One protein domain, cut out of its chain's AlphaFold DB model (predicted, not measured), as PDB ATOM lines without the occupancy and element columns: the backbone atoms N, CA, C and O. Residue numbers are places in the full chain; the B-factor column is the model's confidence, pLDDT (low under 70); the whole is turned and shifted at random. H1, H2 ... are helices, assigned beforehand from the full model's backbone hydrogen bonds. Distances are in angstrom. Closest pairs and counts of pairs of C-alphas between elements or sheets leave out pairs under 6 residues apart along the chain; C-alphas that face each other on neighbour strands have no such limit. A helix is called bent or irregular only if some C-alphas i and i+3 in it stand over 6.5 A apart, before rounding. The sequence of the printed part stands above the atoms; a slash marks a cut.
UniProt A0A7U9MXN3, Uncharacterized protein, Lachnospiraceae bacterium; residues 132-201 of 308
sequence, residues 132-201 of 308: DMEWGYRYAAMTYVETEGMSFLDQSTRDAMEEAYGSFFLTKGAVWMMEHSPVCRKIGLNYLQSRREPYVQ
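Overview. This is residues 132 to 201 of the 308 residues of an uncharacterized protein of Lachnospiraceae bacterium (UniProt A0A7U9MXN3). This is a small cluster of short helices spread as two wings, with H2 and H3 on one side and H5 and H6 meeting in a V on the other, while H1 runs through the region between them over one face and the short H4 lies on the opposite face. A tail, residues 195 to 201, runs back from the end of H6 to the side where H3 lies. The printed part has 70 residues with six named helices, H1 to H6 in order along the chain, and no named strand; the class is all helix. It is compact, with a radius of gyration of the C-alphas of 11.3 A, and its rounded outline spans 31 by 25 by 17 A.

Arrangement. H1, residues 136 to 146, has its centre nearest to the mean of the C-alphas, at 5.8 A. H2, residues 149 to 152, is close to H1 but not clearly touching it; their closest C-alphas, those of Tyr 144 and Met 150, are 5.4 A apart. H3, residues 155 to 165, is close to H2 but not clearly touching it, the closest C-alphas being those of Met 150 and Arg 158 at 7.3 A. H3 and H1 are also close but not clearly touching, with the C-alphas of Tyr 137 and Tyr 165 closest at 7.4 A; they run opposite ways at a steep tilt of 58 degrees. H4, residues 167 to 170, only just touches H1, with 3 pairs of C-alphas within 8 A, the closest being those of Val 145 and Leu 170 at 6.5 A. H5, residues 172 to 180, touches H1 with 7 pairs of C-alphas within 8 A, the closest those of Met 142 and Val 175 at 5.7 A; the two run opposite ways at a steep tilt of 61 degrees. H6, residues 182 to 194, touches H5 only at the corner by their link, with its residues 184 to 188 alone; the closest C-alphas are those of Met 178 and Arg 185 at 4.3 A, and the helices run opposite ways at a steep tilt of 66 degrees. H6 and H3 are close but not clearly touching and about perpendicular at 82 degrees, with the C-alphas of Tyr 165 and Leu 192 closest at 6.7 A. Among the pairs that stay apart are H2 and H6, H3 and H5, and, only just, H1 and H6, whose closest C-alphas are 8.3 A apart. Every O i to N i+4 pair is within hydrogen-bond range in H3, H5 and H6, and 5 of 7 are in H1, while H2 and H4, with 4 residues each, are too short for such a pair.

Along the chain. H1 begins at C-alpha 136, (254.626, 265.868, 185.893), and measures 14.4 A from first to last C-alpha. It is neither bent nor irregular, but only just: C-alphas 138 and 141 are 6.4 A apart. H2 measures 5.6 A and H3 15.1 A, the latter beginning at C-alpha 155, (266.666, 276.034, 177.316). H4 measures 5.1 A and H5 12.0 A. H6, the longest helix with 13 residues, measures 18.0 A and ends at C-alpha 194, (253.651, 272.175, 199.503).

Size, cuts and confidence. The two C-alphas farthest apart, those of Ser 181 and Gln 201, are 32.1 A apart, while those of Asp 132 and Gln 201, the first and last printed, are 11.5 A apart. The printed part has no cut, and the five links between the helices are tight, with one or two residues each. The mean pLDDT of the printed part is 90.5, and one printed residue, Arg 196, is under 70.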
ATOM      1  N   ASP A 132     253.116 270.111 186.152       80.56
ATOM      2  CA  ASP A 132     252.387 269.902 187.396       80.56
ATOM      3  C   ASP A 132     253.236 269.142 188.437       80.56
ATOM      4  O   ASP A 132     254.167 268.391 188.113       80.56
ATOM      5  N   MET A 133     252.923 269.362 189.718       74.44
ATOM      6  CA  MET A 133     253.690 268.829 190.855       74.44
ATOM      7  C   MET A 133     253.343 267.386 191.222       74.44
ATOM      8  O   MET A 133     254.044 266.783 192.033       74.44
ATOM      9  N   GLU A 134     252.234 266.844 190.721       72.69
ATOM     10  CA  GLU A 134     251.729 265.545 191.166       72.69
ATOM     11  C   GLU A 134     252.227 264.426 190.260       72.69
ATOM     12  O   GLU A 134     252.858 263.475 190.726       72.69
ATOM     13  N   TRP A 135     252.017 264.579 188.959       80.81
ATOM     14  CA  TRP A 135     252.341 263.568 187.966       80.81
ATOM     15  C   TRP A 135     253.474 264.014 187.047       80.81
ATOM     16  O   TRP A 135     254.321 263.183 186.716       80.81
ATOM     17  N   GLY A 136     253.555 265.308 186.722       85.44
ATOM     18  CA  GLY A 136     254.626 265.868 185.893       85.44
ATOM     19  C   GLY A 136     256.025 265.630 186.473       85.44
ATOM     20  O   GLY A 136     256.931 265.205 185.760       85.44
ATOM     21  N   TYR A 137     256.217 265.781 187.788       89.38
ATOM     22  CA  TYR A 137     257.526 265.478 188.379       89.38
ATOM     23  C   TYR A 137     257.862 263.977 188.334       89.38
ATOM     24  O   TYR A 137     258.953 263.597 187.907       89.38
ATOM     25  N   ARG A 138     256.926 263.113 188.766       86.75
ATOM     26  CA  ARG A 138     257.154 261.660 188.889       86.75
ATOM     27  C   ARG A 138     257.370 260.995 187.530       86.75
ATOM     28  O   ARG A 138     258.255 260.158 187.417       86.75
ATOM     29  N   TYR A 139     256.551 261.324 186.532       88.38
ATOM     30  CA  TYR A 139     256.582 260.646 185.234       88.38
ATOM     31  C   TYR A 139     257.394 261.386 184.173       88.38
ATOM     32  O   TYR A 139     257.948 260.727 183.298       88.38
ATOM     33  N   ALA A 140     257.512 262.710 184.252       91.94
ATOM     34  CA  ALA A 140     258.289 263.494 183.300       91.94
ATOM     35  C   ALA A 140     259.670 263.839 183.876       91.94
ATOM     36  O   ALA A 140     260.669 263.264 183.455       91.94
ATOM     37  N   ALA A 141     259.746 264.719 184.879       93.19
ATOM     38  CA  ALA A 141     261.023 265.290 185.320       93.19
ATOM     39  C   ALA A 141     262.047 264.240 185.783       93.19
ATOM     40  O   ALA A 141     263.200 264.284 185.358       93.19
ATOM     41  N   MET A 142     261.629 263.280 186.618       93.25
ATOM     42  CA  MET A 142     262.503 262.186 187.056       93.25
ATOM     43  C   MET A 142     262.995 261.361 185.861       93.25
ATOM     44  O   MET A 142     264.203 261.214 185.679       93.25
ATOM     45  N   THR A 143     262.082 260.941 184.985       93.69
ATOM     46  CA  THR A 143     262.400 260.178 183.769       93.69
ATOM     47  C   THR A 143     263.394 260.915 182.872       93.69
ATOM     48  O   THR A 143     264.358 260.316 182.400       93.69
ATOM     49  N   TYR A 144     263.226 262.222 182.651       95.69
ATOM     50  CA  TYR A 144     264.131 263.006 181.796       95.69
ATOM     51  C   TYR A 144     265.541 263.103 182.375       95.69
ATOM     52  O   TYR A 144     266.519 263.202 181.637       95.69
ATOM     53  N   VAL A 145     265.669 263.106 183.701       95.88
ATOM     54  CA  VAL A 145     266.973 263.113 184.370       95.88
ATOM     55  C   VAL A 145     267.629 261.735 184.292       95.88
ATOM     56  O   VAL A 145     268.832 261.650 184.034       95.88
ATOM     57  N   GLU A 146     266.861 260.665 184.499       93.44
ATOM     58  CA  GLU A 146     267.352 259.280 184.474       93.44
ATOM     59  C   GLU A 146     267.798 258.842 183.080       93.44
ATOM     60  O   GLU A 146     268.847 258.216 182.944       93.44
ATOM     61  N   THR A 147     267.060 259.249 182.050       93.06
ATOM     62  CA  THR A 147     267.363 258.981 180.631       93.06
ATOM     63  C   THR A 147     268.421 259.924 180.049       93.06
ATOM     64  O   THR A 147     268.697 259.888 178.856       93.06
ATOM     65  N   GLU A 148     268.988 260.828 180.857       94.12
ATOM     66  CA  GLU A 148     269.861 261.926 180.399       94.12
ATOM     67  C   GLU A 148     269.202 262.879 179.371       94.12
ATOM     68  O   GLU A 148     269.853 263.766 178.798       94.12
ATOM     69  N   GLY A 149     267.882 262.750 179.210       95.19
ATOM     70  CA  GLY A 149     267.019 263.495 178.304       95.19
ATOM     71  C   GLY A 149     267.041 265.007 178.510       95.19
ATOM     72  O   GLY A 149     266.904 265.755 177.544       95.19
ATOM     73  N   MET A 150     267.305 265.476 179.737       96.56
ATOM     74  CA  MET A 150     267.396 266.911 180.056       96.56
ATOM     75  C   MET A 150     268.318 267.678 179.098       96.56
ATOM     76  O   MET A 150     268.029 268.820 178.757       96.56
ATOM     77  N   SER A 151     269.408 267.062 178.630       95.62
ATOM     78  CA  SER A 151     270.371 267.712 177.728       95.62
ATOM     79  C   SER A 151     269.833 267.997 176.317       95.62
ATOM     80  O   SER A 151     270.398 268.834 175.615       95.62
ATOM     81  N   PHE A 152     268.731 267.355 175.923       96.88
ATOM     82  CA  PHE A 152     268.090 267.515 174.612       96.88
ATOM     83  C   PHE A 152     266.846 268.408 174.653       96.88
ATOM     84  O   PHE A 152     266.257 268.692 173.609       96.88
ATOM     85  N   LEU A 153     266.451 268.860 175.846       97.50
ATOM     86  CA  LEU A 153     265.349 269.794 176.030       97.50
ATOM     87  C   LEU A 153     265.777 271.228 175.708       97.50
ATOM     88  O   LEU A 153     266.932 271.627 175.905       97.50
ATOM     89  N   ASP A 154     264.812 272.024 175.250       97.12
ATOM     90  CA  ASP A 154     265.020 273.452 175.038       97.12
ATOM     91  C   ASP A 154     265.480 274.161 176.314       97.12
ATOM     92  O   ASP A 154     265.154 273.737 177.425       97.12
ATOM     93  N   GLN A 155     266.236 275.251 176.162       95.94
ATOM     94  CA  GLN A 155     266.666 276.034 177.316       95.94
ATOM     95  C   GLN A 155     265.458 276.607 178.062       95.94
ATOM     96  O   GLN A 155     265.417 276.481 179.280       95.94
ATOM     97  N   SER A 156     264.444 277.120 177.354       94.25
ATOM     98  CA  SER A 156     263.230 277.652 177.994       94.25
ATOM     99  C   SER A 156     262.473 276.582 178.785       94.25
ATOM    100  O   SER A 156     261.994 276.837 179.884       94.25
ATOM    101  N   THR A 157     262.423 275.352 178.267       95.50
ATOM    102  CA  THR A 157     261.807 274.208 178.952       95.50
ATOM    103  C   THR A 157     262.575 273.843 180.215       95.50
ATOM    104  O   THR A 157     261.965 273.596 181.251       95.50
ATOM    105  N   ARG A 158     263.911 273.812 180.147       95.56
ATOM    106  CA  ARG A 158     264.753 273.544 181.318       95.56
ATOM    107  C   ARG A 158     264.583 274.623 182.380       95.56
ATOM    108  O   ARG A 158     264.421 274.277 183.544       95.56
ATOM    109  N   ASP A 159     264.546 275.888 181.974       93.38
ATOM    110  CA  ASP A 159     264.333 277.021 182.876       93.38
ATOM    111  C   ASP A 159     262.952 276.934 183.551       93.38
ATOM    112  O   ASP A 159     262.858 277.041 184.772       93.38
ATOM    113  N   ALA A 160     261.893 276.628 182.791       92.31
ATOM    114  CA  ALA A 160     260.542 276.431 183.324       92.31
ATOM    115  C   ALA A 160     260.449 275.227 184.280       92.31
ATOM    116  O   ALA A 160     259.782 275.292 185.313       92.31
ATOM    117  N   MET A 161     261.150 274.127 183.986       93.44
ATOM    118  CA  MET A 161     261.250 272.989 184.903       93.44
ATOM    119  C   MET A 161     262.030 273.340 186.175       93.44
ATOM    120  O   MET A 161     261.668 272.878 187.256       93.44
ATOM    121  N   GLU A 162     263.106 274.124 186.074       92.38
ATOM    122  CA  GLU A 162     263.870 274.597 187.232       92.38
ATOM    123  C   GLU A 162     263.048 275.545 188.108       92.38
ATOM    124  O   GLU A 162     263.141 275.459 189.333       92.38
ATOM    125  N   GLU A 163     262.223 276.402 187.507       90.00
ATOM    126  CA  GLU A 163     261.275 277.261 188.216       90.00
ATOM    127  C   GLU A 163     260.197 276.435 188.925       90.00
ATOM    128  O   GLU A 163     259.959 276.627 190.117       90.00
ATOM    129  N   ALA A 164     259.608 275.461 188.226       89.62
ATOM    130  CA  ALA A 164     258.567 274.600 188.771       89.62
ATOM    131  C   ALA A 164     259.099 273.702 189.907       89.62
ATOM    132  O   ALA A 164     258.554 273.668 191.011       89.62
ATOM    133  N   TYR A 165     260.173 272.955 189.655       91.31
ATOM    134  CA  TYR A 165     260.611 271.871 190.540       91.31
ATOM    135  C   TYR A 165     261.811 272.233 191.417       91.31
ATOM    136  O   TYR A 165     262.042 271.595 192.444       91.31
ATOM    137  N   GLY A 166     262.581 273.253 191.045       91.38
ATOM    138  CA  GLY A 166     263.851 273.591 191.673       91.38
ATOM    139  C   GLY A 166     265.014 272.754 191.135       91.38
ATOM    140  O   GLY A 166     264.969 271.524 191.092       91.38
ATOM    141  N   SER A 167     266.124 273.424 190.815       93.31
ATOM    142  CA  SER A 167     267.320 272.808 190.215       93.31
ATOM    143  C   SER A 167     267.886 271.614 190.993       93.31
ATOM    144  O   SER A 167     268.373 270.661 190.391       93.31
ATOM    145  N   PHE A 168     267.778 271.606 192.328       94.00
ATOM    146  CA  PHE A 168     268.201 270.470 193.155       94.00
ATOM    147  C   PHE A 168     267.476 269.168 192.778       94.00
ATOM    148  O   PHE A 168     268.121 268.124 192.657       94.00
ATOM    149  N   PHE A 169     266.159 269.235 192.569       93.62
ATOM    150  CA  PHE A 169     265.315 268.082 192.253       93.62
ATOM    151  C   PHE A 169     265.498 267.588 190.811       93.62
ATOM    152  O   PHE A 169     265.120 266.467 190.500       93.62
ATOM    153  N   LEU A 170     266.167 268.368 189.960       94.81
ATOM    154  CA  LEU A 170     266.527 267.990 188.591       94.81
ATOM    155  C   LEU A 170     267.954 267.423 188.474       94.81
ATOM    156  O   LEU A 170     268.471 267.227 187.376       94.81
ATOM    157  N   THR A 171     268.619 267.139 189.599       96.06
ATOM    158  CA  THR A 171     269.942 266.496 189.595       96.06
ATOM    159  C   THR A 171     269.837 264.973 189.617       96.06
ATOM    160  O   THR A 171     269.011 264.410 190.337       96.06
ATOM    161  N   LYS A 172     270.760 264.280 188.929       95.12
ATOM    162  CA  LYS A 172     270.848 262.804 188.945       95.12
ATOM    163  C   LYS A 172     270.869 262.220 190.360       95.12
ATOM    164  O   LYS A 172     270.238 261.205 190.617       95.12
ATOM    165  N   GLY A 173     271.581 262.859 191.291       94.62
ATOM    166  CA  GLY A 173     271.675 262.386 192.674       94.62
ATOM    167  C   GLY A 173     270.355 262.493 193.441       94.62
ATOM    168  O   GLY A 173     269.990 261.560 194.157       94.62
ATOM    169  N   ALA A 174     269.631 263.605 193.285       94.25
ATOM    170  CA  ALA A 174     268.326 263.775 193.913       94.25
ATOM    171  C   ALA A 174     267.302 262.804 193.320       94.25
ATOM    172  O   ALA A 174     266.632 262.105 194.076       94.25
ATOM    173  N   VAL A 175     267.238 262.704 191.989       94.06
ATOM    174  CA  VAL A 175     266.327 261.782 191.302       94.06
ATOM    175  C   VAL A 175     266.631 260.331 191.664       94.06
ATOM    176  O   VAL A 175     265.716 259.625 192.069       94.06
ATOM    177  N   TRP A 176     267.900 259.909 191.681       93.44
ATOM    178  CA  TRP A 176     268.273 258.554 192.107       93.44
ATOM    179  C   TRP A 176     267.781 258.234 193.525       93.44
ATOM    180  O   TRP A 176     267.217 257.166 193.764       93.44
ATOM    181  N   MET A 177     267.947 259.168 194.470       93.38
ATOM    182  CA  MET A 177     267.436 259.004 195.834       93.38
ATOM    183  C   MET A 177     265.906 258.937 195.866       93.38
ATOM    184  O   MET A 177     265.354 258.114 196.590       93.38
ATOM    185  N   MET A 178     265.220 259.798 195.115       91.75
ATOM    186  CA  MET A 178     263.758 259.812 195.016       91.75
ATOM    187  C   MET A 178     263.219 258.527 194.388       91.75
ATOM    188  O   MET A 178     262.184 258.029 194.818       91.75
ATOM    189  N   GLU A 179     263.926 257.964 193.414       89.94
ATOM    190  CA  GLU A 179     263.522 256.731 192.757       89.94
ATOM    191  C   GLU A 179     263.719 255.527 193.687       89.94
ATOM    192  O   GLU A 179     262.798 254.754 193.929       89.94
ATOM    193  N   HIS A 180     264.882 255.408 194.322       91.25
ATOM    194  CA  HIS A 180     265.230 254.182 195.041       91.25
ATOM    195  C   HIS A 180     264.774 254.177 196.509       91.25
ATOM    196  O   HIS A 180     264.594 253.107 197.093       91.25
ATOM    197  N   SER A 181     264.576 255.348 197.130       94.31
ATOM    198  CA  SER A 181     264.153 255.472 198.531       94.31
ATOM    199  C   SER A 181     262.700 255.953 198.637       94.31
ATOM    200  O   SER A 181     262.446 257.144 198.450       94.31
ATOM    201  N   PRO A 182     261.743 255.097 199.055       93.25
ATOM    202  CA  PRO A 182     260.344 255.500 199.251       93.25
ATOM    203  C   PRO A 182     260.197 256.609 200.302       93.25
ATOM    204  O   PRO A 182     259.317 257.463 200.208       93.25
ATOM    205  N   VAL A 183     261.107 256.648 201.283       95.31
ATOM    206  CA  VAL A 183     261.177 257.717 202.288       95.31
ATOM    207  C   VAL A 183     261.528 259.048 201.630       95.31
ATOM    208  O   VAL A 183     260.864 260.054 201.877       95.31
ATOM    209  N   CYS A 184     262.571 259.057 200.794       94.44
ATOM    210  CA  CYS A 184     262.985 260.253 200.073       94.44
ATOM    211  C   CYS A 184     261.893 260.685 199.107       94.44
ATOM    212  O   CYS A 184     261.522 261.852 199.144       94.44
ATOM    213  N   ARG A 185     261.315 259.743 198.349       92.31
ATOM    214  CA  ARG A 185     260.202 260.002 197.435       92.31
ATOM    215  C   ARG A 185     259.047 260.696 198.141       92.31
ATOM    216  O   ARG A 185     258.627 261.769 197.722       92.31
ATOM    217  N   LYS A 186     258.604 260.143 199.273       92.94
ATOM    218  CA  LYS A 186     257.553 260.738 200.099       92.94
ATOM    219  C   LYS A 186     257.909 262.157 200.528       92.94
ATOM    220  O   LYS A 186     257.094 263.059 200.369       92.94
ATOM    221  N   ILE A 187     259.098 262.366 201.095       92.62
ATOM    222  CA  ILE A 187     259.516 263.685 201.594       92.62
ATOM    223  C   ILE A 187     259.601 264.698 200.449       92.62
ATOM    224  O   ILE A 187     259.069 265.798 200.579       92.62
ATOM    225  N   GLY A 188     260.243 264.336 199.338       91.38
ATOM    226  CA  GLY A 188     260.440 265.224 198.200       91.38
ATOM    227  C   GLY A 188     259.133 265.574 197.499       91.38
ATOM    228  O   GLY A 188     258.881 266.751 197.274       91.38
ATOM    229  N   LEU A 189     258.252 264.600 197.244       89.81
ATOM    230  CA  LEU A 189     256.959 264.869 196.610       89.81
ATOM    231  C   LEU A 189     256.056 265.716 197.512       89.81
ATOM    232  O   LEU A 189     255.462 266.675 197.034       89.81
ATOM    233  N   ASN A 190     256.015 265.452 198.825       90.44
ATOM    234  CA  ASN A 190     255.283 266.320 199.759       90.44
ATOM    235  C   ASN A 190     255.878 267.734 199.815       90.44
ATOM    236  O   ASN A 190     255.139 268.711 199.926       90.44
ATOM    237  N   TYR A 191     257.205 267.863 199.720       90.50
ATOM    238  CA  TYR A 191     257.852 269.170 199.661       90.50
ATOM    239  C   TYR A 191     257.434 269.932 198.396       90.50
ATOM    240  O   TYR A 191     256.933 271.050 198.512       90.50
ATOM    241  N   LEU A 192     257.553 269.313 197.218       88.75
ATOM    242  CA  LEU A 192     257.146 269.900 195.937       88.75
ATOM    243  C   LEU A 192     255.654 270.268 195.937       88.75
ATOM    244  O   LEU A 192     255.282 271.386 195.589       88.75
ATOM    245  N   GLN A 193     254.794 269.387 196.453       86.12
ATOM    246  CA  GLN A 193     253.361 269.658 196.588       86.12
ATOM    247  C   GLN A 193     253.043 270.814 197.548       86.12
ATOM    248  O   GLN A 193     252.075 271.538 197.330       86.12
ATOM    249  N   SER A 194     253.838 271.028 198.599       85.62
ATOM    250  CA  SER A 194     253.651 272.175 199.503       85.62
ATOM    251  C   SER A 194     254.152 273.505 198.923       85.62
ATOM    252  O   SER A 194     253.858 274.563 199.474       85.62
ATOM    253  N   ARG A 195     254.893 273.453 197.810       78.00
ATOM    254  CA  ARG A 195     255.481 274.585 197.081       78.00
ATOM    255  C   ARG A 195     254.767 274.873 195.752       78.00
ATOM    256  O   ARG A 195     255.368 275.511 194.904       78.00
ATOM    257  N   ARG A 196     253.520 274.404 195.572       67.25
ATOM    258  CA  ARG A 196     252.699 274.519 194.346       67.25
ATOM    259  C   ARG A 196     252.521 275.969 193.864       67.25
ATOM    260  O   ARG A 196     251.458 276.558 194.031       67.25
ATOM    261  N   GLU A 197     253.528 276.517 193.213       75.00
ATOM    262  CA  GLU A 197     253.367 277.576 192.228       75.00
ATOM    263  C   GLU A 197     253.471 276.875 190.871       75.00
ATOM    264  O   GLU A 197     254.572 276.540 190.436       75.00
ATOM    265  N   PRO A 198     252.332 276.481 190.266       71.62
ATOM    266  CA  PRO A 198     252.367 275.796 188.986       71.62
ATOM    267  C   PRO A 198     252.931 276.745 187.933       71.62
ATOM    268  O   PRO A 198     252.566 277.919 187.893       71.62
ATOM    269  N   TYR A 199     253.781 276.216 187.060       84.94
ATOM    270  CA  TYR A 199     254.199 276.953 185.879       84.94
ATOM    271  C   TYR A 199     252.972 277.233 184.996       84.94
ATOM    272  O   TYR A 199     252.227 276.317 184.625       84.94
ATOM    273  N   VAL A 200     252.751 278.513 184.695       86.62
ATOM    274  CA  VAL A 200     251.632 278.988 183.880       86.62
ATOM    275  C   VAL A 200     252.148 279.271 182.480       86.62
ATOM    276  O   VAL A 200     252.971 280.162 182.289       86.62
ATOM    277  N   GLN A 201     251.631 278.520 181.513       90.25
ATOM    278  CA  GLN A 201     251.937 278.736 180.105       90.25
ATOM    279  C   GLN A 201     251.313 280.055 179.617       90.25
ATOM    280  O   GLN A 201     250.210 280.423 180.025       90.25
TER     281      GLN A 201